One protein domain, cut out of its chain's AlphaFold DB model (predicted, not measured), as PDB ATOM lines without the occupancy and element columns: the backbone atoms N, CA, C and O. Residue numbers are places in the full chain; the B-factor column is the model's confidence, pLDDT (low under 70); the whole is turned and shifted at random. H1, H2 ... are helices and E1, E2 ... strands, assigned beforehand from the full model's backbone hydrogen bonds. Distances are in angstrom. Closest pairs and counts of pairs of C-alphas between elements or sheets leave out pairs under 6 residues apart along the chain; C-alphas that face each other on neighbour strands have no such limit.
ATOM      1  N   ASN A  34     -11.830  16.157  46.029       84.31
ATOM      2  CA  ASN A  34     -10.629  16.713  45.405       84.31
ATOM      3  C   ASN A  34      -9.325  16.207  46.036       84.31
ATOM      4  O   ASN A  34      -8.292  16.270  45.376       84.31
ATOM      5  N   ILE A  35      -9.372  15.677  47.260       87.56
ATOM      6  CA  ILE A  35      -8.210  15.128  47.976       87.56
ATOM      7  C   ILE A  35      -8.140  13.612  47.796       87.56
ATOM      8  O   ILE A  35      -7.068  13.059  47.566       87.56
ATOM      9  N   VAL A  36      -9.282  12.928  47.865       91.75
ATOM     10  CA  VAL A  36      -9.384  11.471  47.779       91.75
ATOM     11  C   VAL A  36     -10.259  11.085  46.599       91.75
ATOM     12  O   VAL A  36     -11.345  11.612  46.373       91.75
ATOM     13  N   ARG A  37      -9.810  10.091  45.839       92.06
ATOM     14  CA  ARG A  37     -10.633   9.398  44.857       92.06
ATOM     15  C   ARG A  37     -10.996   8.018  45.386       92.06
ATOM     16  O   ARG A  37     -10.154   7.124  45.409       92.06
ATOM     17  N   VAL A  38     -12.272   7.831  45.703       90.38
ATOM     18  CA  VAL A  38     -12.862   6.512  45.955       90.38
ATOM     19  C   VAL A  38     -13.432   5.975  44.647       90.38
ATOM     20  O   VAL A  38     -14.301   6.593  44.030       90.38
ATOM     21  N   GLN A  39     -12.939   4.829  44.185       86.31
ATOM     22  CA  GLN A  39     -13.558   4.136  43.062       86.31
ATOM     23  C   GLN A  39     -14.736   3.300  43.578       86.31
ATOM     24  O   GLN A  39     -14.546   2.496  44.491       86.31
ATOM     25  N   PRO A  40     -15.940   3.420  42.986       79.88
ATOM     26  CA  PRO A  40     -17.065   2.581  43.372       79.88
ATOM     27  C   PRO A  40     -16.715   1.103  43.216       79.88
ATOM     28  O   PRO A  40     -16.196   0.695  42.169       79.88
ATOM     29  N   ALA A  41     -17.047   0.303  44.227       79.00
ATOM     30  CA  ALA A  41     -16.849  -1.133  44.185       79.00
ATOM     31  C   ALA A  41     -17.699  -1.735  43.056       79.00
ATOM     32  O   ALA A  41     -18.931  -1.748  43.106       79.00
ATOM     33  N   ARG A  42     -17.041  -2.216  41.999       73.06
ATOM     34  CA  ARG A  42     -17.706  -2.912  40.891       73.06
ATOM     35  C   ARG A  42     -17.478  -4.410  41.045       73.06
ATOM     36  O   ARG A  42     -16.341  -4.850  41.219       73.06
ATOM     37  N   ASN A  43     -18.555  -5.192  40.962       69.69
ATOM     38  CA  ASN A  43     -18.448  -6.646  40.900       69.69
ATOM     39  C   ASN A  43     -17.817  -7.018  39.556       69.69
ATOM     40  O   ASN A  43     -18.415  -6.792  38.502       69.69
ATOM     41  N   LYS A  44     -16.584  -7.519  39.600       67.06
ATOM     42  CA  LYS A  44     -15.811  -7.831  38.392       67.06
ATOM     43  C   LYS A  44     -15.729  -9.331  38.144       67.06
ATOM     44  O   LYS A  44     -15.517  -9.737  37.005       67.06
ATOM     45  N   ASN A  45     -15.867 -10.152  39.186       83.75
ATOM     46  CA  ASN A  45     -15.654 -11.587  39.072       83.75
ATOM     47  C   ASN A  45     -16.555 -12.365  40.041       83.75
ATOM     48  O   ASN A  45     -16.433 -12.246  41.258       83.75
ATOM     49  N   SER A  46     -17.448 -13.175  39.481       85.25
ATOM     50  CA  SER A  46     -18.346 -14.068  40.209       85.25
ATOM     51  C   SER A  46     -18.022 -15.499  39.791       85.25
ATOM     52  O   SER A  46     -18.229 -15.856  38.633       85.25
ATOM     53  N   THR A  47     -17.540 -16.322  40.723       89.62
ATOM     54  CA  THR A  47     -17.240 -17.747  40.483       89.62
ATOM     55  C   THR A  47     -18.443 -18.614  40.855       89.62
ATOM     56  O   THR A  47     -19.559 -18.119  40.874       89.62
ATOM     57  N   THR A  48     -18.300 -19.905  41.142       85.62
ATOM     58  CA  THR A  48     -19.381 -20.694  41.769       85.62
ATOM     59  C   THR A  48     -19.397 -20.538  43.291       85.62
ATOM     60  O   THR A  48     -20.436 -20.716  43.918       85.62
ATOM     61  N   THR A  49     -18.269 -20.155  43.891       91.00
ATOM     62  CA  THR A  49     -18.066 -20.142  45.345       91.00
ATOM     63  C   THR A  49     -18.051 -18.746  45.952       91.00
ATOM     64  O   THR A  49     -18.515 -18.591  47.082       91.00
ATOM     65  N   PHE A  50     -17.586 -17.743  45.199       93.31
ATOM     66  CA  PHE A  50     -17.385 -16.375  45.678       93.31
ATOM     67  C   PHE A  50     -17.926 -15.330  44.696       93.31
ATOM     68  O   PHE A  50     -17.979 -15.566  43.485       93.31
ATOM     69  N   ASP A  51     -18.279 -14.159  45.219       92.44
ATOM     70  CA  ASP A  51     -18.386 -12.915  44.453       92.44
ATOM     71  C   ASP A  51     -17.295 -11.948  44.916       92.44
ATOM     72  O   ASP A  51     -17.141 -11.736  46.118       92.44
ATOM     73  N   ARG A  52     -16.544 -11.363  43.978       94.31
ATOM     74  CA  ARG A  52     -15.414 -10.471  44.271       94.31
ATOM     75  C   ARG A  52     -15.689  -9.039  43.825       94.31
ATOM     76  O   ARG A  52     -16.000  -8.784  42.655       94.31
ATOM     77  N   TYR A  53     -15.477  -8.102  44.741       94.12
ATOM     78  CA  TYR A  53     -15.645  -6.667  44.529       94.12
ATOM     79  C   TYR A  53     -14.291  -5.989  44.673       94.12
ATOM     80  O   TYR A  53     -13.630  -6.128  45.696       94.12
ATOM     81  N   TRP A  54     -13.864  -5.287  43.629       93.00
ATOM     82  CA  TRP A  54     -12.570  -4.612  43.637       93.00
ATOM     83  C   TRP A  54     -12.706  -3.269  44.339       93.00
ATOM     84  O   TRP A  54     -13.595  -2.483  43.997       93.00
ATOM     85  N   LEU A  55     -11.815  -3.024  45.289       93.94
ATOM     86  CA  LEU A  55     -11.739  -1.803  46.073       93.94
ATOM     87  C   LEU A  55     -10.496  -1.037  45.646       93.94
ATOM     88  O   LEU A  55      -9.414  -1.613  45.526       93.94
ATOM     89  N   HIS A  56     -10.660   0.254  45.391       93.50
ATOM     90  CA  HIS A  56      -9.549   1.115  45.023       93.50
ATOM     91  C   HIS A  56      -9.797   2.532  45.527       93.50
ATOM     92  O   HIS A  56     -10.776   3.183  45.148       93.50
ATOM     93  N   VAL A  57      -8.884   3.015  46.357       94.00
ATOM     94  CA  VAL A  57      -8.905   4.359  46.933       94.00
ATOM     95  C   VAL A  57      -7.520   4.963  46.760       94.00
ATOM     96  O   VAL A  57      -6.524   4.275  46.969       94.00
ATOM     97  N   MET A  58      -7.434   6.228  46.360       95.06
ATOM     98  CA  MET A  58      -6.146   6.918  46.252       95.06
ATOM     99  C   MET A  58      -6.244   8.407  46.566       95.06
ATOM    100  O   MET A  58      -7.291   9.019  46.341       95.06
ATOM    101  N   LEU A  59      -5.139   8.994  47.020       94.69
ATOM    102  CA  LEU A  59      -4.959  10.440  47.066       94.69
ATOM    103  C   LEU A  59      -4.903  10.992  45.636       94.69
ATOM    104  O   LEU A  59      -4.301  10.399  44.738       94.69
ATOM    105  N   ARG A  60      -5.555  12.128  45.410       92.25
ATOM    106  CA  ARG A  60      -5.470  12.866  44.150       92.25
ATOM    107  C   ARG A  60      -4.267  13.794  44.183       92.25
ATOM    108  O   ARG A  60      -4.033  14.434  45.194       92.25
ATOM    109  N   ASP A  61      -3.573  13.894  43.051       89.38
ATOM    110  CA  ASP A  61      -2.501  14.871  42.817       89.38
ATOM    111  C   ASP A  61      -1.517  14.990  43.998       89.38
ATOM    112  O   ASP A  61      -1.437  16.005  44.694       89.38
ATOM    113  N   ILE A  62      -0.796  13.891  44.238       90.44
ATOM    114  CA  ILE A  62       0.169  13.760  45.335       90.44
ATOM    115  C   ILE A  62       1.205  14.891  45.270       90.44
ATOM    116  O   ILE A  62       1.485  15.502  46.296       90.44
ATOM    117  N   ASP A  63       1.684  15.239  44.072       89.12
ATOM    118  CA  ASP A  63       2.687  16.289  43.864       89.12
ATOM    119  C   ASP A  63       2.212  17.662  44.359       89.12
ATOM    120  O   ASP A  63       2.984  18.436  44.934       89.12
ATOM    121  N   THR A  64       0.943  18.003  44.126       88.44
ATOM    122  CA  THR A  64       0.357  19.246  44.643       88.44
ATOM    123  C   THR A  64       0.148  19.170  46.153       88.44
ATOM    124  O   THR A  64       0.461  20.129  46.861       88.44
ATOM    125  N   LEU A  65      -0.329  18.035  46.668       89.25
ATOM    126  CA  LEU A  65      -0.545  17.854  48.104       89.25
ATOM    127  C   LEU A  65       0.765  17.914  48.904       89.25
ATOM    128  O   LEU A  65       0.777  18.544  49.958       89.25
ATOM    129  N   GLU A  66       1.867  17.353  48.404       90.62
ATOM    130  CA  GLU A  66       3.190  17.412  49.051       90.62
ATOM    131  C   GLU A  66       3.780  18.831  49.080       90.62
ATOM    132  O   GLU A  66       4.527  19.184  49.995       90.62
ATOM    133  N   LYS A  67       3.424  19.686  48.111       90.00
ATOM    134  CA  LYS A  67       3.816  21.109  48.122       90.00
ATOM    135  C   LYS A  67       3.065  21.913  49.181       90.00
ATOM    136  O   LYS A  67       3.595  22.906  49.675       90.00
ATOM    137  N   ILE A  68       1.831  21.519  49.497       87.00
ATOM    138  CA  ILE A  68       0.961  22.219  50.453       87.00
ATOM    139  C   ILE A  68       1.193  21.697  51.875       87.00
ATOM    140  O   ILE A  68       1.292  22.480  52.821       87.00
ATOM    141  N   TYR A  69       1.286  20.377  52.029       86.31
ATOM    142  CA  TYR A  69       1.348  19.696  53.312       86.31
ATOM    143  C   TYR A  69       2.676  18.966  53.477       86.31
ATOM    144  O   TYR A  69       3.049  18.125  52.669       86.31
ATOM    145  N   LYS A  70       3.352  19.209  54.604       86.81
ATOM    146  CA  LYS A  70       4.542  18.433  54.985       86.81
ATOM    147  C   LYS A  70       4.197  16.988  55.371       86.81
ATOM    148  O   LYS A  70       4.998  16.083  55.167       86.81
ATOM    149  N   TYR A  71       3.017  16.792  55.958       88.12
ATOM    150  CA  TYR A  71       2.468  15.495  56.342       88.12
ATOM    151  C   TYR A  71       0.965  15.514  56.072       88.12
ATOM    152  O   TYR A  71       0.292  16.470  56.458       88.12
ATOM    153  N   LEU A  72       0.459  14.466  55.427       90.12
ATOM    154  CA  LEU A  72      -0.963  14.258  55.187       90.12
ATOM    155  C   LEU A  72      -1.317  12.822  55.555       90.12
ATOM    156  O   LEU A  72      -0.661  11.876  55.111       90.12
ATOM    157  N   GLU A  73      -2.368  12.692  56.347       91.88
ATOM    158  CA  GLU A  73      -3.007  11.432  56.689       91.88
ATOM    159  C   GLU A  73      -4.511  11.628  56.535       91.88
ATOM    160  O   GLU A  73      -5.072  12.611  57.024       91.88
ATOM    161  N   VAL A  74      -5.145  10.721  55.803       91.62
ATOM    162  CA  VAL A  74      -6.593  10.674  55.644       91.62
ATOM    163  C   VAL A  74      -7.050   9.324  56.163       91.62
ATOM    164  O   VAL A  74      -6.780   8.290  55.546       91.62
ATOM    165  N   SER A  75      -7.696   9.347  57.319       92.69
ATOM    166  CA  SER A  75      -8.129   8.151  58.033       92.69
ATOM    167  C   SER A  75      -9.599   7.831  57.760       92.69
ATOM    168  O   SER A  75     -10.372   8.704  57.359       92.69
ATOM    169  N   ASP A  76      -9.966   6.574  57.995       92.12
ATOM    170  CA  ASP A  76     -11.332   6.051  57.961       92.12
ATOM    171  C   ASP A  76     -12.068   6.284  56.632       92.12
ATOM    172  O   ASP A  76     -13.262   6.596  56.583       92.12
ATOM    173  N   ILE A  77     -11.362   6.102  55.515       92.50
ATOM    174  CA  ILE A  77     -11.967   6.222  54.190       92.50
ATOM    175  C   ILE A  77     -12.839   4.998  53.932       92.50
ATOM    176  O   ILE A  77     -12.338   3.898  53.694       92.50
ATOM    177  N   ASN A  78     -14.151   5.209  53.949       91.94
ATOM    178  CA  ASN A  78     -15.145   4.160  53.782       91.94
ATOM    179  C   ASN A  78     -15.528   3.959  52.307       91.94
ATOM    180  O   ASN A  78     -16.005   4.872  51.624       91.94
ATOM    181  N   VAL A  79     -15.362   2.727  51.828       91.56
ATOM    182  CA  VAL A  79     -15.894   2.244  50.555       91.56
ATOM    183  C   VAL A  79     -17.114   1.372  50.830       91.56
ATOM    184  O   VAL A  79     -16.992   0.211  51.220       91.56
ATOM    185  N   LEU A  80     -18.302   1.918  50.571       92.12
ATOM    186  CA  LEU A  80     -19.555   1.194  50.758       92.12
ATOM    187  C   LEU A  80     -19.798   0.204  49.608       92.12
ATOM    188  O   LEU A  80     -20.007   0.595  48.453       92.12
ATOM    189  N   VAL A  81     -19.817  -1.091  49.924       92.12
ATOM    190  CA  VAL A  81     -20.049  -2.176  48.963       92.12
ATOM    191  C   VAL A  81     -21.452  -2.738  49.132       92.12
ATOM    192  O   VAL A  81     -21.813  -3.233  50.196       92.12
ATOM    193  N   LYS A  82     -22.248  -2.714  48.061       92.31
ATOM    194  CA  LYS A  82     -23.600  -3.286  48.042       92.31
ATOM    195  C   LYS A  82     -23.567  -4.727  47.532       92.31
ATOM    196  O   LYS A  82     -23.300  -4.956  46.350       92.31
ATOM    197  N   VAL A  83     -23.871  -5.693  48.398       91.69
ATOM    198  CA  VAL A  83     -23.852  -7.129  48.075       91.69
ATOM    199  C   VAL A  83     -25.278  -7.615  47.776       91.69
ATOM    200  O   VAL A  83     -26.116  -7.636  48.677       91.69
ATOM    201  N   PRO A  84     -25.601  -8.011  46.529       90.94
ATOM    202  CA  PRO A  84     -26.919  -8.519  46.170       90.94
ATOM    203  C   PRO A  84     -27.103  -9.969  46.633       90.94
ATOM    204  O   PRO A  84     -26.331 -10.856  46.266       90.94
ATOM    205  N   THR A  85     -28.178 -10.230  47.372       90.25
ATOM    206  CA  THR A  85     -28.455 -11.541  47.983       90.25
ATOM    207  C   THR A  85     -29.760 -12.183  47.537       90.25
ATOM    208  O   THR A  85     -29.905 -13.397  47.677       90.25
ATOM    209  N   ARG A  86     -30.682 -11.418  46.932       89.31
ATOM    210  CA  ARG A  86     -32.024 -11.900  46.540       89.31
ATOM    211  C   ARG A  86     -32.004 -13.228  45.784       89.31
ATOM    212  O   ARG A  86     -32.847 -14.089  46.003       89.31
ATOM    213  N   ARG A  87     -31.030 -13.394  44.886       88.25
ATOM    214  CA  ARG A  87     -30.886 -14.594  44.052       88.25
ATOM    215  C   ARG A  87     -30.707 -15.876  44.867       88.25
ATOM    216  O   ARG A  87     -31.210 -16.913  44.453       88.25
ATOM    217  N   TYR A  88     -30.032 -15.802  46.012       89.56
ATOM    218  CA  TYR A  88     -29.767 -16.973  46.849       89.56
ATOM    219  C   TYR A  88     -31.035 -17.404  47.578       89.56
ATOM    220  O   TYR A  88     -31.388 -18.572  47.523       89.56
ATOM    221  N   PHE A  89     -31.799 -16.452  48.119       88.38
ATOM    222  CA  PHE A  89     -33.123 -16.727  48.678       88.38
ATOM    223  C   PHE A  89     -34.082 -17.305  47.629       88.38
ATOM    224  O   PHE A  89     -34.699 -18.341  47.852       88.38
ATOM    225  N   ASN A  90     -34.157 -16.691  46.445       87.50
ATOM    226  CA  ASN A  90     -35.032 -17.163  45.368       87.50
ATOM    227  C   ASN A  90     -34.681 -18.570  44.868       87.50
ATOM    228  O   ASN A  90     -35.551 -19.244  44.331       87.50
ATOM    229  N   THR A  91     -33.425 -19.006  44.985       86.69
ATOM    230  CA  THR A  91     -33.023 -20.339  44.510       86.69
ATOM    231  C   THR A  91     -33.555 -21.441  45.425       86.69
ATOM    232  O   THR A  91     -33.884 -22.522  44.945       86.69
ATOM    233  N   GLU A  92     -33.689 -21.160  46.721       87.50
ATOM    234  CA  GLU A  92     -34.058 -22.169  47.719       87.50
ATOM    235  C   GLU A  92     -35.573 -22.261  47.973       87.50
ATOM    236  O   GLU A  92     -36.052 -23.260  48.520       87.50
ATOM    237  N   LEU A  93     -36.335 -21.248  47.546       85.38
ATOM    238  CA  LEU A  93     -37.784 -21.170  47.721       85.38
ATOM    239  C   LEU A  93     -38.578 -21.931  46.637       85.38
ATOM    240  O   LEU A  93     -38.181 -21.965  45.468       85.38
ATOM    241  N   PRO A  94     -39.772 -22.464  46.965       84.75
ATOM    242  CA  PRO A  94     -40.693 -23.006  45.969       84.75
ATOM    243  C   PRO A  94     -41.122 -21.960  44.926       84.75
ATOM    244  O   PRO A  94     -41.429 -20.811  45.248       84.75
ATOM    245  N   LYS A  95     -41.248 -22.367  43.655       84.94
ATOM    246  CA  LYS A  95     -41.634 -21.459  42.550       84.94
ATOM    247  C   LYS A  95     -42.985 -20.764  42.766       84.94
ATOM    248  O   LYS A  95     -43.173 -19.643  42.299       84.94
ATOM    249  N   SER A  96     -43.935 -21.427  43.426       82.25
ATOM    250  CA  SER A  96     -45.239 -20.857  43.796       82.25
ATOM    251  C   SER A  96     -45.088 -19.677  44.758       82.25
ATOM    252  O   SER A  96     -45.725 -18.643  44.567       82.25
ATOM    253  N   MET A  97     -44.195 -19.813  45.736       83.31
ATOM    254  CA  MET A  97     -43.899 -18.803  46.745       83.31
ATOM    255  C   MET A  97     -43.177 -17.596  46.145       83.31
ATOM    256  O   MET A  97     -43.575 -16.463  46.401       83.31
ATOM    257  N   ILE A  98     -42.198 -17.822  45.261       86.12
ATOM    258  CA  ILE A  98     -41.509 -16.740  44.532       86.12
ATOM    259  C   ILE A  98     -42.520 -15.883  43.762       86.12
ATOM    260  O   ILE A  98     -42.511 -14.660  43.875       86.12
ATOM    261  N   LYS A  99     -43.447 -16.520  43.031       85.62
ATOM    262  CA  LYS A  99     -44.500 -15.805  42.292       85.62
ATOM    263  C   LYS A  99     -45.400 -14.983  43.216       85.62
ATOM    264  O   LYS A  99     -45.710 -13.842  42.885       85.62
ATOM    265  N   ALA A 100     -45.815 -15.541  44.353       84.12
ATOM    266  CA  ALA A 100     -46.633 -14.823  45.330       84.12
ATOM    267  C   ALA A 100     -45.895 -13.595  45.895       84.12
ATOM    268  O   ALA A 100     -46.464 -12.507  45.980       84.12
ATOM    269  N   ILE A 101     -44.606 -13.749  46.201       86.06
ATOM    270  CA  ILE A 101     -43.741 -12.674  46.698       86.06
ATOM    271  C   ILE A 101     -43.538 -11.579  45.647       86.06
ATOM    272  O   ILE A 101     -43.582 -10.395  45.979       86.06
ATOM    273  N   ASP A 102     -43.339 -11.936  44.380       87.81
ATOM    274  CA  ASP A 102     -43.184 -10.951  43.306       87.81
ATOM    275  C   ASP A 102     -44.473 -10.140  43.092       87.81
ATOM    276  O   ASP A 102     -44.410  -8.914  42.962       87.81
ATOM    277  N   ILE A 103     -45.644 -10.788  43.144       86.62
ATOM    278  CA  ILE A 103     -46.950 -10.107  43.089       86.62
ATOM    279  C   ILE A 103     -47.115  -9.152  44.278       86.62
ATOM    280  O   ILE A 103     -47.578  -8.023  44.106       86.62
ATOM    281  N   PHE A 104     -46.708  -9.575  45.476       85.56
ATOM    282  CA  PHE A 104     -46.758  -8.740  46.672       85.56
ATOM    283  C   PHE A 104     -45.824  -7.531  46.592       85.56
ATOM    284  O   PHE A 104     -46.235  -6.410  46.886       85.56
ATOM    285  N   ASN A 105     -44.585  -7.728  46.137       85.56
ATOM    286  CA  ASN A 105     -43.638  -6.635  45.941       85.56
ATOM    287  C   ASN A 105     -44.155  -5.623  44.905       85.56
ATOM    288  O   ASN A 105     -44.006  -4.419  45.113       85.56
ATOM    289  N   GLU A 106     -44.803  -6.078  43.824       87.19
ATOM    290  CA  GLU A 106     -45.438  -5.179  42.850       87.19
ATOM    291  C   GLU A 106     -46.635  -4.433  43.453       87.19
ATOM    292  O   GLU A 106     -46.809  -3.245  43.190       87.19
ATOM    293  N   TYR A 107     -47.428  -5.083  44.309       86.94
ATOM    294  CA  TYR A 107     -48.493  -4.418  45.063       86.94
ATOM    295  C   TYR A 107     -47.949  -3.308  45.974       86.94
ATOM    296  O   TYR A 107     -48.433  -2.173  45.914       86.94
ATOM    297  N   LEU A 108     -46.893  -3.589  46.745       84.25
ATOM    298  CA  LEU A 108     -46.221  -2.590  47.581       84.25
ATOM    299  C   LEU A 108     -45.627  -1.444  46.748       84.25
ATOM    300  O   LEU A 108     -45.750  -0.276  47.120       84.25
ATOM    301  N   ALA A 109     -44.993  -1.762  45.617       86.12
ATOM    302  CA  ALA A 109     -44.408  -0.767  44.724       86.12
ATOM    303  C   ALA A 109     -45.481   0.129  44.087       86.12
ATOM    304  O   ALA A 109     -45.332   1.351  44.077       86.12
ATOM    305  N   ALA A 110     -46.584  -0.453  43.608       88.56
ATOM    306  CA  ALA A 110     -47.700   0.278  43.016       88.56
ATOM    307  C   ALA A 110     -48.363   1.234  44.020       88.56
ATOM    308  O   ALA A 110     -48.682   2.366  43.653       88.56
ATOM    309  N   GLY A 111     -48.502   0.822  45.287       84.88
ATOM    310  CA  GLY A 111     -49.051   1.660  46.361       84.88
ATOM    311  C   GLY A 111     -48.260   2.948  46.626       84.88
ATOM    312  O   GLY A 111     -48.821   3.917  47.126       84.88
ATOM    313  N   ARG A 112     -46.978   2.997  46.239       84.12
ATOM    314  CA  ARG A 112     -46.116   4.189  46.365       84.12
ATOM    315  C   ARG A 112     -46.171   5.119  45.154       84.12
ATOM    316  O   ARG A 112     -45.542   6.173  45.159       84.12
ATOM    317  N   THR A 113     -46.886   4.734  44.101       86.06
ATOM    318  CA  THR A 113     -47.043   5.541  42.886       86.06
ATOM    319  C   THR A 113     -48.416   6.203  42.850       86.06
ATOM    320  O   THR A 113     -49.378   5.626  43.340       86.06
ATOM    321  N   ASN A 114     -48.543   7.372  42.216       87.69
ATOM    322  CA  ASN A 114     -49.833   8.063  42.048       87.69
ATOM    323  C   ASN A 114     -50.721   7.486  40.919       87.69
ATOM    324  O   ASN A 114     -51.747   8.069  40.573       87.69
ATOM    325  N   ASP A 115     -50.354   6.342  40.337       92.88
ATOM    326  CA  ASP A 115     -51.119   5.694  39.269       92.88
ATOM    327  C   ASP A 115     -52.203   4.769  39.850       92.88
ATOM    328  O   ASP A 115     -51.959   3.608  40.192       92.88
ATOM    329  N   LYS A 116     -53.440   5.279  39.916       89.12
ATOM    330  CA  LYS A 116     -54.614   4.536  40.409       89.12
ATOM    331  C   LYS A 116     -54.906   3.262  39.606       89.12
ATOM    332  O   LYS A 116     -55.360   2.270  40.178       89.12
ATOM    333  N   ALA A 117     -54.649   3.258  38.296       90.19
ATOM    334  CA  ALA A 117     -54.893   2.087  37.458       90.19
ATOM    335  C   ALA A 117     -53.874   0.981  37.756       90.19
ATOM    336  O   ALA A 117     -54.235  -0.197  37.843       90.19
ATOM    337  N   ARG A 118     -52.606   1.354  37.970       90.25
ATOM    338  CA  ARG A 118     -51.564   0.422  38.418       90.25
ATOM    339  C   ARG A 118     -51.870  -0.147  39.801       90.25
ATOM    340  O   ARG A 118     -51.798  -1.365  39.961       90.25
ATOM    341  N   GLN A 119     -52.275   0.693  40.753       89.81
ATOM    342  CA  GLN A 119     -52.676   0.253  42.094       89.81
ATOM    343  C   GLN A 119     -53.807  -0.782  42.041       89.81
ATOM    344  O   GLN A 119     -53.698  -1.848  42.646       89.81
ATOM    345  N   PHE A 120     -54.863  -0.516  41.262       88.75
ATOM    346  CA  PHE A 120     -55.996  -1.436  41.139       88.75
ATOM    347  C   PHE A 120     -55.607  -2.776  40.497       88.75
ATOM    348  O   PHE A 120     -56.012  -3.835  40.983       88.75
ATOM    349  N   ARG A 121     -54.787  -2.755  39.435       90.00
ATOM    350  CA  ARG A 121     -54.274  -3.983  38.801       90.00
ATOM    351  C   ARG A 121     -53.444  -4.814  39.778       90.00
ATOM    352  O   ARG A 121     -53.683  -6.014  39.895       90.00
ATOM    353  N   ALA A 122     -52.518  -4.181  40.497       88.31
ATOM    354  CA  ALA A 122     -51.652  -4.870  41.447       88.31
ATOM    355  C   ALA A 122     -52.446  -5.456  42.627       88.31
ATOM    356  O   ALA A 122     -52.251  -6.616  42.984       88.31
ATOM    357  N   TRP A 123     -53.419  -4.709  43.164       86.25
ATOM    358  CA  TRP A 123     -54.331  -5.190  44.208       86.25
ATOM    359  C   TRP A 123     -55.162  -6.398  43.760       86.25
ATOM    360  O   TRP A 123     -55.312  -7.366  44.509       86.25
ATOM    361  N   ARG A 124     -55.687  -6.374  42.528       86.88
ATOM    362  CA  ARG A 124     -56.468  -7.493  41.981       86.88
ATOM    363  C   ARG A 124     -55.609  -8.747  41.825       86.88
ATOM    364  O   ARG A 124     -56.042  -9.821  42.236       86.88
ATOM    365  N   SER A 125     -54.402  -8.610  41.275       85.56
ATOM    366  CA  SER A 125     -53.448  -9.720  41.156       85.56
ATOM    367  C   SER A 125     -53.078 -10.294  42.525       85.56
ATOM    368  O   SER A 125     -53.079 -11.510  42.695       85.56
ATOM    369  N   TYR A 126     -52.849  -9.425  43.512       84.19
ATOM    370  CA  TYR A 126     -52.572  -9.812  44.894       84.19
ATOM    371  C   TYR A 126     -53.719 -10.627  45.503       84.19
ATOM    372  O   TYR A 126     -53.497 -11.761  45.929       84.19
ATOM    373  N   LYS A 127     -54.964 -10.131  45.438       81.88
ATOM    374  CA  LYS A 127     -56.142 -10.856  45.948       81.88
ATOM    375  C   LYS A 127     -56.345 -12.231  45.312       81.88
ATOM    376  O   LYS A 127     -56.757 -13.156  46.002       81.88
ATOM    377  N   LEU A 128     -56.067 -12.372  44.016       81.06
ATOM    378  CA  LEU A 128     -56.227 -13.642  43.296       81.06
ATOM    379  C   LEU A 128     -55.110 -14.655  43.596       81.06
ATOM    380  O   LEU A 128     -55.293 -15.846  43.363       81.06
ATOM    381  N   SER A 129     -53.964 -14.195  44.100       71.00
ATOM    382  CA  SER A 129     -52.787 -15.031  44.368       71.00
ATOM    383  C   SER A 129     -52.747 -15.669  45.764       71.00
ATOM    384  O   SER A 129     -51.863 -16.482  46.031       71.00
ATOM    385  N   PHE A 130     -53.691 -15.332  46.651       62.06
ATOM    386  CA  PHE A 130     -53.646 -15.727  48.061       62.06
ATOM    387  C   PHE A 130     -53.880 -17.225  48.286       62.06
ATOM    388  O   PHE A 130     -55.007 -17.706  48.381       62.06
ATOM    389  N   ARG A 131     -52.770 -17.953  48.415       65.38
ATOM    390  CA  ARG A 131     -52.693 -19.274  49.059       65.38
ATOM    391  C   ARG A 131     -51.636 -19.334  50.171       65.38
ATOM    392  O   ARG A 131     -51.548 -20.349  50.841       65.38
ATOM    393  N   ILE A 132     -50.839 -18.275  50.343       70.00
ATOM    394  CA  ILE A 132     -49.702 -18.201  51.272       70.00
ATOM    395  C   ILE A 132     -49.869 -16.939  52.120       70.00
ATOM    396  O   ILE A 132     -50.176 -15.878  51.569       70.00
ATOM    397  N   ASP A 133     -49.659 -17.052  53.431       78.56
ATOM    398  CA  ASP A 133     -49.609 -15.900  54.329       78.56
ATOM    399  C   ASP A 133     -48.281 -15.148  54.146       78.56
ATOM    400  O   ASP A 133     -47.211 -15.588  54.566       78.56
ATOM    401  N   LEU A 134     -48.334 -14.017  53.446       76.94
ATOM    402  CA  LEU A 134     -47.156 -13.211  53.130       76.94
ATOM    403  C   LEU A 134     -46.634 -12.405  54.324       76.94
ATOM    404  O   LEU A 134     -45.470 -11.991  54.304       76.94
ATOM    405  N   GLU A 135     -47.461 -12.179  55.346       81.12
ATOM    406  CA  GLU A 135     -47.016 -11.535  56.582       81.12
ATOM    407  C   GLU A 135     -46.088 -12.482  57.346       81.12
ATOM    408  O   GLU A 135     -44.980 -12.085  57.717       81.12
ATOM    409  N   ASP A 136     -46.464 -13.758  57.431       83.38
ATOM    410  CA  ASP A 136     -45.624 -14.821  57.990       83.38
ATOM    411  C   ASP A 136     -44.303 -14.982  57.229       83.38
ATOM    412  O   ASP A 136     -43.238 -15.088  57.842       83.38
ATOM    413  N   VAL A 137     -44.338 -14.942  55.893       82.88
ATOM    414  CA  VAL A 137     -43.125 -15.013  55.057       82.88
ATOM    415  C   VAL A 137     -42.202 -13.820  55.303       82.88
ATOM    416  O   VAL A 137     -40.994 -13.990  55.473       82.88
ATOM    417  N   THR A 138     -42.766 -12.613  55.335       83.62
ATOM    418  CA  THR A 138     -41.995 -11.382  55.561       83.62
ATOM    419  C   THR A 138     -41.380 -11.382  56.957       83.62
ATOM    420  O   THR A 138     -40.205 -11.050  57.122       83.62
ATOM    421  N   LYS A 139     -42.155 -11.797  57.965       87.00
ATOM    422  CA  LYS A 139     -41.692 -11.928  59.347       87.00
ATOM    423  C   LYS A 139     -40.575 -12.959  59.460       87.00
ATOM    424  O   LYS A 139     -39.540 -12.649  60.040       87.00
ATOM    425  N   TYR A 140     -40.735 -14.130  58.844       88.12
ATOM    426  CA  TYR A 140     -39.696 -15.155  58.826       88.12
ATOM    427  C   TYR A 140     -38.387 -14.621  58.242       88.12
ATOM    428  O   TYR A 140     -37.343 -14.764  58.870       88.12
ATOM    429  N   PHE A 141     -38.424 -13.982  57.066       87.50
ATOM    430  CA  PHE A 141     -37.191 -13.486  56.457       87.50
ATOM    431  C   PHE A 141     -36.555 -12.376  57.282       87.50
ATOM    432  O   PHE A 141     -35.334 -12.351  57.416       87.50
ATOM    433  N   LYS A 142     -37.359 -11.497  57.887       86.12
ATOM    434  CA  LYS A 142     -36.862 -10.489  58.824       86.12
ATOM    435  C   LYS A 142     -36.127 -11.147  59.995       86.12
ATOM    436  O   LYS A 142     -34.968 -10.810  60.230       86.12
ATOM    437  N   ASP A 143     -36.748 -12.119  60.656       88.25
ATOM    438  CA  ASP A 143     -36.161 -12.827  61.798       88.25
ATOM    439  C   ASP A 143     -34.899 -13.608  61.391       88.25
ATOM    440  O   ASP A 143     -33.883 -13.551  62.083       88.25
ATOM    441  N   LEU A 144     -34.927 -14.284  60.237       88.31
ATOM    442  CA  LEU A 144     -33.774 -14.984  59.670       88.31
ATOM    443  C   LEU A 144     -32.611 -14.013  59.451       88.31
ATOM    444  O   LEU A 144     -31.502 -14.254  59.918       88.31
ATOM    445  N   THR A 145     -32.857 -12.877  58.797       86.81
ATOM    446  CA  THR A 145     -31.793 -11.900  58.525       86.81
ATOM    447  C   THR A 145     -31.196 -11.252  59.762       86.81
ATOM    448  O   THR A 145     -30.032 -10.867  59.717       86.81
ATOM    449  N   GLN A 146     -31.955 -11.150  60.854       86.38
ATOM    450  CA  GLN A 146     -31.450 -10.645  62.131       86.38
ATOM    451  C   GLN A 146     -30.568 -11.664  62.857       86.38
ATOM    452  O   GLN A 146     -29.662 -11.273  63.588       86.38
ATOM    453  N   LYS A 147     -30.820 -12.962  62.660       88.38
ATOM    454  CA  LYS A 147     -30.015 -14.047  63.243       88.38
ATOM    455  C   LYS A 147     -28.727 -14.317  62.468       88.38
ATOM    456  O   LYS A 147     -27.779 -14.856  63.032       88.38
ATOM    457  N   LEU A 148     -28.696 -13.980  61.178       88.81
ATOM    458  CA  LEU A 148     -27.531 -14.204  60.329       88.81
ATOM    459  C   LEU A 148     -26.391 -13.252  60.697       88.81
ATOM    460  O   LEU A 148     -26.461 -12.048  60.460       88.81
ATOM    461  N   ASP A 149     -25.286 -13.820  61.171       90.88
ATOM    462  CA  ASP A 149     -24.028 -13.091  61.268       90.88
ATOM    463  C   ASP A 149     -23.386 -12.965  59.878       90.88
ATOM    464  O   ASP A 149     -22.680 -13.856  59.388       90.88
ATOM    465  N   LEU A 150     -23.656 -11.828  59.230       91.56
ATOM    466  CA  LEU A 150     -23.173 -11.520  57.887       91.56
ATOM    467  C   LEU A 150     -21.647 -11.427  57.799       91.56
ATOM    468  O   LEU A 150     -21.079 -11.638  56.721       91.56
ATOM    469  N   SER A 151     -20.969 -11.173  58.921       91.56
ATOM    470  CA  SER A 151     -19.512 -11.069  58.964       91.56
ATOM    471  C   SER A 151     -18.837 -12.373  58.537       91.56
ATOM    472  O   SER A 151     -17.802 -12.335  57.866       91.56
ATOM    473  N   ASN A 152     -19.471 -13.516  58.816       93.75
ATOM    474  CA  ASN A 152     -18.963 -14.856  58.507       93.75
ATOM    475  C   ASN A 152     -18.957 -15.217  57.018       93.75
ATOM    476  O   ASN A 152     -18.406 -16.265  56.650       93.75
ATOM    477  N   PHE A 153     -19.582 -14.393  56.175       94.69
ATOM    478  CA  PHE A 153     -19.632 -14.581  54.726       94.69
ATOM    479  C   PHE A 153     -18.801 -13.546  53.971       94.69
ATOM    480  O   PHE A 153     -18.863 -13.520  52.742       94.69
ATOM    481  N   ILE A 154     -18.051 -12.696  54.674       95.69
ATOM    482  CA  ILE A 154     -17.289 -11.600  54.080       95.69
ATOM    483  C   ILE A 154     -15.826 -11.681  54.495       95.69
ATOM    484  O   ILE A 154     -15.509 -11.658  55.690       95.69
ATOM    485  N   SER A 155     -14.949 -11.672  53.499       95.50
ATOM    486  CA  SER A 155     -13.508 -11.488  53.658       95.50
ATOM    487  C   SER A 155     -13.072 -10.212  52.946       95.50
ATOM    488  O   SER A 155     -13.650  -9.834  51.928       95.50
ATOM    489  N   LEU A 156     -12.078  -9.539  53.512       95.44
ATOM    490  CA  LEU A 156     -11.473  -8.332  52.970       95.44
ATOM    491  C   LEU A 156      -9.966  -8.533  52.940       95.44
ATOM    492  O   LEU A 156      -9.406  -9.041  53.912       95.44
ATOM    493  N   ASP A 157      -9.351  -8.137  51.834       95.12
ATOM    494  CA  ASP A 157      -7.900  -8.113  51.707       95.12
ATOM    495  C   ASP A 157      -7.330  -6.805  52.275       95.12
ATOM    496  O   ASP A 157      -7.917  -5.727  52.111       95.12
ATOM    497  N   ASP A 158      -6.139  -6.894  52.868       92.25
ATOM    498  CA  ASP A 158      -5.341  -5.722  53.224       92.25
ATOM    499  C   ASP A 158      -5.133  -4.812  51.992       92.25
ATOM    500  O   ASP A 158      -4.993  -5.308  50.869       92.25
ATOM    501  N   PRO A 159      -5.091  -3.476  52.159       95.25
ATOM    502  CA  PRO A 159      -5.054  -2.721  53.416       95.25
ATOM    503  C   PRO A 159      -6.448  -2.276  53.902       95.25
ATOM    504  O   PRO A 159      -6.573  -1.238  54.560       95.25
ATOM    505  N   PHE A 160      -7.508  -2.991  53.519       96.44
ATOM    506  CA  PHE A 160      -8.864  -2.693  53.971       96.44
ATOM    507  C   PHE A 160      -9.212  -3.512  55.210       96.44
ATOM    508  O   PHE A 160      -8.950  -4.710  55.272       96.44
ATOM    509  N   TYR A 161      -9.889  -2.884  56.162       94.62
ATOM    510  CA  TYR A 161     -10.514  -3.571  57.287       94.62
ATOM    511  C   TYR A 161     -12.031  -3.414  57.247       94.62
ATOM    512  O   TYR A 161     -12.589  -2.534  56.585       94.62
ATOM    513  N   LYS A 162     -12.710  -4.334  57.929       94.00
ATOM    514  CA  LYS A 162     -14.170  -4.403  57.973       94.00
ATOM    515  C   LYS A 162     -14.707  -3.317  58.908       94.00
ATOM    516  O   LYS A 162     -14.341  -3.297  60.082       94.00
ATOM    517  N   GLY A 163     -15.552  -2.443  58.373       92.31
ATOM    518  CA  GLY A 163     -16.361  -1.500  59.141       92.31
ATOM    519  C   GLY A 163     -17.705  -2.107  59.543       92.31
ATOM    520  O   GLY A 163     -17.802  -3.308  59.823       92.31
ATOM    521  N   GLU A 164     -18.757  -1.290  59.540       92.62
ATOM    522  CA  GLU A 164     -20.113  -1.767  59.798       92.62
ATOM    523  C   GLU A 164     -20.639  -2.618  58.626       92.62
ATOM    524  O   GLU A 164     -20.385  -2.358  57.445       92.62
ATOM    525  N   ILE A 165     -21.398  -3.666  58.949       91.25
ATOM    526  CA  ILE A 165     -22.198  -4.390  57.961       91.25
ATOM    527  C   ILE A 165     -23.645  -3.963  58.158       91.25
ATOM    528  O   ILE A 165     -24.279  -4.317  59.150       91.25
ATOM    529  N   GLY A 166     -24.161  -3.212  57.191       85.25
ATOM    530  CA  GLY A 166     -25.537  -2.747  57.203       85.25
ATOM    531  C   GLY A 166     -26.520  -3.902  57.053       85.25
ATOM    532  O   GLY A 166     -26.254  -4.906  56.385       85.25
ATOM    533  N   HIS A 167     -27.686  -3.745  57.666       80.44
ATOM    534  CA  HIS A 167     -28.773  -4.704  57.544       80.44
ATOM    535  C   HIS A 167     -29.383  -4.713  56.139       80.44
ATOM    536  O   HIS A 167     -29.169  -3.817  55.320       80.44
ATOM    537  N   PHE A 168     -30.162  -5.753  55.855       80.88
ATOM    538  CA  PHE A 168     -30.818  -5.881  54.565       80.88
ATOM    539  C   PHE A 168     -31.882  -4.801  54.338       80.88
ATOM    540  O   PHE A 168     -32.597  -4.411  55.262       80.88
ATOM    541  N   ASP A 169     -32.043  -4.393  53.076       74.00
ATOM    542  CA  ASP A 169     -33.137  -3.514  52.645       74.00
ATOM    543  C   ASP A 169     -34.505  -4.100  53.071       74.00
ATOM    544  O   ASP A 169     -34.903  -5.175  52.617       74.00
ATOM    545  N   THR A 170     -35.260  -3.369  53.899       66.38
ATOM    546  CA  THR A 170     -36.552  -3.802  54.484       66.38
ATOM    547  C   THR A 170     -37.763  -3.565  53.577       66.38
ATOM    548  O   THR A 170     -38.900  -3.864  53.939       66.38
ATOM    549  N   PHE A 171     -37.553  -3.011  52.383       66.19
ATOM    550  CA  PHE A 171     -38.638  -2.588  51.494       66.19
ATOM    551  C   PHE A 171     -39.285  -3.724  50.690       66.19
ATOM    552  O   PHE A 171     -40.215  -3.454  49.926       66.19
ATOM    553  N   GLN A 172     -38.782  -4.951  50.822       73.94
ATOM    554  CA  GLN A 172     -39.219  -6.137  50.087       73.94
ATOM    555  C   GLN A 172     -39.447  -7.290  51.065       73.94
ATOM    556  O   GLN A 172     -38.773  -7.374  52.089       73.94
ATOM    557  N   ALA A 173     -40.363  -8.200  50.730       78.38
ATOM    558  CA  ALA A 173     -40.616  -9.384  51.558       78.38
ATOM    559  C   ALA A 173     -39.411 -10.339  51.622       78.38
ATOM    560  O   ALA A 173     -39.218 -11.023  52.621       78.38
ATOM    561  N   ILE A 174     -38.590 -10.367  50.563       82.81
ATOM    562  CA  ILE A 174     -37.305 -11.071  50.547       82.81
ATOM    563  C   ILE A 174     -36.174 -10.039  50.616       82.81
ATOM    564  O   ILE A 174     -36.171  -9.095  49.818       82.81
ATOM    565  N   PRO A 175     -35.167 -10.259  51.472       85.38
ATOM    566  CA  PRO A 175     -33.970  -9.436  51.548       85.38
ATOM    567  C   PRO A 175     -33.260  -9.341  50.197       85.38
ATOM    568  O   PRO A 175     -32.868 -10.351  49.605       85.38
ATOM    569  N   SER A 176     -33.075  -8.121  49.690       86.06
ATOM    570  CA  SER A 176     -32.512  -7.952  48.348       86.06
ATOM    571  C   SER A 176     -30.994  -7.842  48.314       86.06
ATOM    572  O   SER A 176     -30.348  -8.334  47.384       86.06
ATOM    573  N   ASN A 177     -30.439  -7.142  49.294       90.69
ATOM    574  CA  ASN A 177     -29.031  -6.808  49.390       90.69
ATOM    575  C   ASN A 177     -28.727  -6.340  50.816       90.69
ATOM    576  O   ASN A 177     -29.653  -5.967  51.535       90.69
ATOM    577  N   PHE A 178     -27.452  -6.353  51.178       92.06
ATOM    578  CA  PHE A 178     -26.918  -5.711  52.376       92.06
ATOM    579  C   PHE A 178     -25.678  -4.896  51.994       92.06
ATOM    580  O   PHE A 178     -25.150  -5.041  50.882       92.06
ATOM    581  N   THR A 179     -25.226  -4.023  52.887       93.00
ATOM    582  CA  THR A 179     -24.054  -3.174  52.653       93.00
ATOM    583  C   THR A 179     -22.898  -3.576  53.548       93.00
ATOM    584  O   THR A 179     -23.101  -3.948  54.697       93.00
ATOM    585  N   VAL A 180     -21.679  -3.489  53.031       94.12
ATOM    586  CA  VAL A 180     -20.453  -3.688  53.803       94.12
ATOM    587  C   VAL A 180     -19.593  -2.450  53.668       94.12
ATOM    588  O   VAL A 180     -19.319  -2.013  52.548       94.12
ATOM    589  N   GLU A 181     -19.152  -1.913  54.793       94.56
ATOM    590  CA  GLU A 181     -18.139  -0.870  54.833       94.56
ATOM    591  C   GLU A 181     -16.746  -1.497  54.771       94.56
ATOM    592  O   GLU A 181     -16.370  -2.314  55.619       94.56
ATOM    593  N   ALA A 182     -15.979  -1.129  53.751       95.12
ATOM    594  CA  ALA A 182     -14.564  -1.452  53.662       95.12
ATOM    595  C   ALA A 182     -13.761  -0.176  53.906       95.12
ATOM    596  O   ALA A 182     -13.819   0.757  53.104       95.12
ATOM    597  N   ILE A 183     -13.041  -0.132  55.021       95.62
ATOM    598  CA  ILE A 183     -12.385   1.078  55.514       95.62
ATOM    599  C   ILE A 183     -10.877   0.972  55.294       95.62
ATOM    600  O   ILE A 183     -10.296  -0.104  55.436       95.62
ATOM    601  N   THR A 184     -10.234   2.076  54.916       96.69
ATOM    602  CA  THR A 184      -8.776   2.150  54.767       96.69
ATOM    603  C   THR A 184      -8.242   3.540  55.112       96.69
ATOM    604  O   THR A 184      -8.999   4.507  55.186       96.69
ATOM    605  N   ASN A 185      -6.925   3.638  55.283       95.69
ATOM    606  CA  ASN A 185      -6.220   4.871  55.621       95.69
ATOM    607  C   ASN A 185      -5.186   5.185  54.540       95.69
ATOM    608  O   ASN A 185      -4.476   4.290  54.076       95.69
ATOM    609  N   LEU A 186      -5.068   6.457  54.168       95.19
ATOM    610  CA  LEU A 186      -4.099   6.928  53.183       95.19
ATOM    611  C   LEU A 186      -3.133   7.940  53.786       95.19
ATOM    612  O   LEU A 186      -3.476   8.730  54.660       95.19
ATOM    613  N   SER A 187      -1.909   7.936  53.275       94.56
ATOM    614  CA  SER A 187      -0.873   8.912  53.618       94.56
ATOM    615  C   SER A 187       0.065   9.107  52.434       94.56
ATOM    616  O   SER A 187      -0.004   8.355  51.469       94.56
ATOM    617  N   PHE A 188       1.013  10.039  52.507       93.12
ATOM    618  CA  PHE A 188       2.037  10.141  51.456       93.12
ATOM    619  C   PHE A 188       2.900   8.878  51.307       93.12
ATOM    620  O   PHE A 188       3.364   8.580  50.213       93.12
ATOM    621  N   LYS A 189       3.076   8.086  52.376       93.19
ATOM    622  CA  LYS A 189       3.797   6.802  52.294       93.19
ATOM    623  C   LYS A 189       2.982   5.728  51.579       93.19
ATOM    624  O   LYS A 189       3.538   4.952  50.813       93.19
ATOM    625  N   ASN A 190       1.676   5.710  51.838       93.25
ATOM    626  CA  ASN A 190       0.716   4.781  51.253       93.25
ATOM    627  C   ASN A 190      -0.408   5.592  50.592       93.25
ATOM    628  O   ASN A 190      -1.492   5.717  51.169       93.25
ATOM    629  N   PRO A 191      -0.151   6.209  49.424       94.69
ATOM    630  CA  PRO A 191      -1.103   7.128  48.807       94.69
ATOM    631  C   PRO A 191      -2.254   6.402  48.112       94.69
ATOM    632  O   PRO A 191      -3.260   7.025  47.781       94.69
ATOM    633  N   THR A 192      -2.120   5.090  47.908       95.56
ATOM    634  CA  THR A 192      -3.098   4.240  47.237       95.56
ATOM    635  C   THR A 192      -3.343   2.981  48.058       95.56
ATOM    636  O   THR A 192      -2.402   2.339  48.521       95.56
ATOM    637  N   ALA A 193      -4.610   2.598  48.168       96.06
ATOM    638  CA  ALA A 193      -5.088   1.364  48.771       96.06
ATOM    639  C   ALA A 193      -5.891   0.580  47.727       96.06
ATOM    640  O   ALA A 193      -6.857   1.087  47.150       96.06
ATOM    641  N   SER A 194      -5.482  -0.659  47.460       94.94
ATOM    642  CA  SER A 194      -6.158  -1.573  46.534       94.94
ATOM    643  C   SER A 194      -6.353  -2.921  47.200       94.94
ATOM    644  O   SER A 194      -5.433  -3.416  47.837       94.94
ATOM    645  N   GLY A 195      -7.534  -3.506  47.036       93.69
ATOM    646  CA  GLY A 195      -7.883  -4.770  47.673       93.69
ATOM    647  C   GLY A 195      -9.157  -5.362  47.091       93.69
ATOM    648  O   GLY A 195      -9.755  -4.822  46.149       93.69
ATOM    649  N   VAL A 196      -9.574  -6.493  47.644       94.31
ATOM    650  CA  VAL A 196     -10.782  -7.197  47.225       94.31
ATOM    651  C   VAL A 196     -11.656  -7.474  48.439       94.31
ATOM    652  O   VAL A 196     -11.179  -7.897  49.487       94.31
ATOM    653  N   LEU A 197     -12.957  -7.249  48.276       95.19
ATOM    654  CA  LEU A 197     -13.976  -7.807  49.155       95.19
ATOM    655  C   LEU A 197     -14.503  -9.092  48.521       95.19
ATOM    656  O   LEU A 197     -15.002  -9.076  47.390       95.19
ATOM    657  N   GLU A 198     -14.419 -10.196  49.252       95.44
ATOM    658  CA  GLU A 198     -14.964 -11.488  48.854       95.44
ATOM    659  C   GLU A 198     -16.231 -11.814  49.643       95.44
ATOM    660  O   GLU A 198     -16.232 -11.865  50.872       95.44
ATOM    661  N   PHE A 199     -17.313 -12.095  48.922       95.56
ATOM    662  CA  PHE A 199     -18.540 -12.640  49.484       95.56
ATOM    663  C   PHE A 199     -18.625 -14.148  49.227       95.56
ATOM    664  O   PHE A 199     -18.664 -14.602  48.080       95.56
ATOM    665  N   HIS A 200     -18.689 -14.928  50.304       95.38
ATOM    666  CA  HIS A 200     -18.701 -16.395  50.328       95.38
ATOM    667  C   HIS A 200     -20.084 -16.957  49.990       95.38
ATOM    668  O   HIS A 200     -20.762 -17.558  50.828       95.38
ATOM    669  N   LYS A 201     -20.517 -16.774  48.741       93.06
ATOM    670  CA  LYS A 201     -21.888 -17.097  48.322       93.06
ATOM    671  C   LYS A 201     -22.296 -18.551  48.506       93.06
ATOM    672  O   LYS A 201     -23.450 -18.791  48.830       93.06
ATOM    673  N   LYS A 202     -21.390 -19.518  48.325       92.94
ATOM    674  CA  LYS A 202     -21.741 -20.939  48.494       92.94
ATOM    675  C   LYS A 202     -22.055 -21.255  49.956       92.94
ATOM    676  O   LYS A 202     -23.029 -21.946  50.221       92.94
ATOM    677  N   LYS A 203     -21.259 -20.705  50.881       94.62
ATOM    678  CA  LYS A 203     -21.476 -20.822  52.329       94.62
ATOM    679  C   LYS A 203     -22.767 -20.116  52.744       94.62
ATOM    680  O   LYS A 203     -23.558 -20.676  53.489       94.62
ATOM    681  N   PHE A 204     -23.003 -18.915  52.214       93.81
ATOM    682  CA  PHE A 204     -24.254 -18.194  52.443       93.81
ATOM    683  C   PHE A 204     -25.458 -19.002  51.951       93.81
ATOM    684  O   PHE A 204     -26.403 -19.223  52.696       93.81
ATOM    685  N   GLN A 205     -25.400 -19.504  50.717       92.38
ATOM    686  CA  GLN A 205     -26.476 -20.283  50.119       92.38
ATOM    687  C   GLN A 205     -26.765 -21.570  50.895       92.38
ATOM    688  O   GLN A 205     -27.934 -21.872  51.096       92.38
ATOM    689  N   SER A 206     -25.746 -22.302  51.365       92.50
ATOM    690  CA  SER A 206     -25.976 -23.486  52.203       92.50
ATOM    691  C   SER A 206     -26.678 -23.130  53.510       92.50
ATOM    692  O   SER A 206     -27.674 -23.757  53.835       92.50
ATOM    693  N   THR A 207     -26.242 -22.072  54.203       92.75
ATOM    694  CA  THR A 207     -26.899 -21.634  55.445       92.75
ATOM    695  C   THR A 207     -28.355 -21.236  55.207       92.75
ATOM    696  O   THR A 207     -29.235 -21.638  55.956       92.75
ATOM    697  N   ILE A 208     -28.631 -20.486  54.136       91.38
ATOM    698  CA  ILE A 208     -30.002 -20.110  53.771       91.38
ATOM    699  C   ILE A 208     -30.848 -21.336  53.415       91.38
ATOM    700  O   ILE A 208     -32.018 -21.399  53.783       91.38
ATOM    701  N   LYS A 209     -30.270 -22.302  52.697       91.12
ATOM    702  CA  LYS A 209     -30.954 -23.535  52.325       91.12
ATOM    703  C   LYS A 209     -31.372 -24.330  53.560       91.12
ATOM    704  O   LYS A 209     -32.535 -24.711  53.637       91.12
ATOM    705  N   ASP A 210     -30.454 -24.536  54.500       90.44
ATOM    706  CA  ASP A 210     -30.707 -25.316  55.714       90.44
ATOM    707  C   ASP A 210     -31.843 -24.686  56.545       90.44
ATOM    708  O   ASP A 210     -32.782 -25.370  56.946       90.44
ATOM    709  N   GLU A 211     -31.829 -23.359  56.702       89.56
ATOM    710  CA  GLU A 211     -32.865 -22.598  57.421       89.56
ATOM    711  C   GLU A 211     -34.241 -22.652  56.730       89.56
ATOM    712  O   GLU A 211     -35.285 -22.733  57.385       89.56
ATOM    713  N   ILE A 212     -34.267 -22.598  55.394       86.56
ATOM    714  CA  ILE A 212     -35.509 -22.672  54.609       86.56
ATOM    715  C   ILE A 212     -36.066 -24.100  54.602       86.56
ATOM    716  O   ILE A 212     -37.285 -24.279  54.641       86.56
ATOM    717  N   GLU A 213     -35.206 -25.119  54.541       86.69
ATOM    718  CA  GLU A 213     -35.617 -26.526  54.597       86.69
ATOM    719  C   GLU A 213     -36.173 -26.912  55.966       86.69
ATOM    720  O   GLU A 213     -37.158 -27.647  56.015       86.69
ATOM    721  N   ASP A 214     -35.646 -26.360  57.058       84.38
ATOM    722  CA  ASP A 214     -36.231 -26.542  58.391       84.38
ATOM    723  C   ASP A 214     -37.672 -26.000  58.465       84.38
ATOM    724  O   ASP A 214     -38.579 -26.647  58.991       84.38
ATOM    725  N   LYS A 215     -37.923 -24.835  57.852       81.50
ATOM    726  CA  LYS A 215     -39.235 -24.174  57.912       81.50
ATOM    727  C   LYS A 215     -40.267 -24.725  56.922       81.50
ATOM    728  O   LYS A 215     -41.440 -24.843  57.278       81.50
ATOM    729  N   TRP A 216     -39.854 -25.021  55.688       78.75
ATOM    730  CA  TRP A 216     -40.745 -25.367  54.565       78.75
ATOM    731  C   TRP A 216     -40.370 -26.676  53.852       78.75
ATOM    732  O   TRP A 216     -40.891 -26.968  52.773       78.75
ATOM    733  N   GLY A 217     -39.488 -27.498  54.424       68.56
ATOM    734  CA  GLY A 217     -39.040 -28.759  53.816       68.56
ATOM    735  C   GLY A 217     -40.164 -29.764  53.532       68.56
ATOM    736  O   GLY A 217     -40.031 -30.598  52.637       68.56
TER     737      GLY A 217
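AT A GLANCE: This is residues 34 to 217 of the 221 residues of an uncharacterized protein of marine sediment metagenome (UniProt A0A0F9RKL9). Two strongly twisted sheets, E1 E2 E7 E4 and E3 E6 E5, lie face to face as a long, narrow sandwich, with the small helix H1 at one end and a loose group of helices at the other. In that group H7 runs on from E7 and H2 packs on it, while the helical hairpin H3 and H4 is set crosswise to the long axis and sticks out at its turn, residues 112 to 117. The printed part has 184 residues with seven named helices and seven named strands, in the order E1 E2 H1 E3 H2 H3 H4 H5 H6 E4 E5 E6 E7 H7; both sheets are antiparallel and the class is mixed, helices and strands. The whole is loose, with a radius of gyration of the C-alphas of 21.3 A, and elongated, spanning 69 by 41 by 25 A.

IN THESE COORDINATES: The larger sheet has E1, residues 36 to 46, 28.1 A from first to last C-alpha; E2, residues 51 to 59, 27.1 A; E7, residues 192 to 199, 23.0 A; and E4, residues 154 to 156. E1 begins at C-alpha 36, (-9.384, 11.471, 47.779). The second sheet has E3, residues 73 to 84, 32.9 A; E6, residues 177 to 187, 32.5 A; and E5, residues 161 to 165, 11.7 A. The helices are H1, residues 62 to 68; H2, residues 86 to 92; H3, residues 95 to 111, 24.6 A; H4, residues 116 to 129, 20.0 A; H5, residues 134 to 147, 19.9 A; H6, residues 150 to 153; and H7, residues 201 to 217, 21.5 A. H4 begins at C-alpha 116, (-54.614, 4.536, 40.409), and H7 ends at C-alpha 217, (-39.040, -28.759, 53.816).

HOW THE PARTS SIT: In the larger sheet the hairpin E1 and E2 has N 37 and O 58 within hydrogen-bond range at 2.8 A, E2 and E7 have N 53 and O 197 at 2.9 A, and E7 and E4 have N 198 and O 155 at 2.8 A. In the other sheet E3 and E6 have N 79 and O 182 at 2.8 A, and the hairpin E5 and E6 has N 163 and O 181 at 2.9 A. The two make a sandwich, two sheets face to face, with strands at 30 degrees to each other; the closest C-alphas of E1 and E3 are those of Ala 41 and Val 81, 5.8 A apart. H6 only grazes both sheets. H7 only just is on the larger sheet, which it only grazes with residues 201 to 204, and it has a kink of 26 degrees near residue 211. H2 touches H7, with C-alphas 88 and 205 closest at 5.7 A, the same way at a steep tilt of 51 degrees. H3 and H4, a helical hairpin, touch at C-alphas 107 and 122, 4.8 A apart, opposite ways at a shallow tilt of 25 degrees. H5 only just touches H3, with 3 pairs of C-alphas within 8 A, through its residue 134 alone; C-alphas 101 and 134 are closest at 7.3 A, and the two are about perpendicular at 83 degrees. H1 touches no helix and is on neither sheet. Every O i to N i+4 pair is within hydrogen-bond range in H1, H3, H4, H5 and H7; H2 has 2 of 3, and H6 is too short for such a pair.

THE WHOLE: The C-alphas of Lys 70 and Leu 128, the two farthest apart, are 69.7 A from each other. The printed part has no cut. The link E5 to E6, with 11 residues, is long, and the other links are tight. The mean pLDDT of the printed part is 88.1; residues 43 to 44, 130 to 131, 170 to 171 and 217 are under 70.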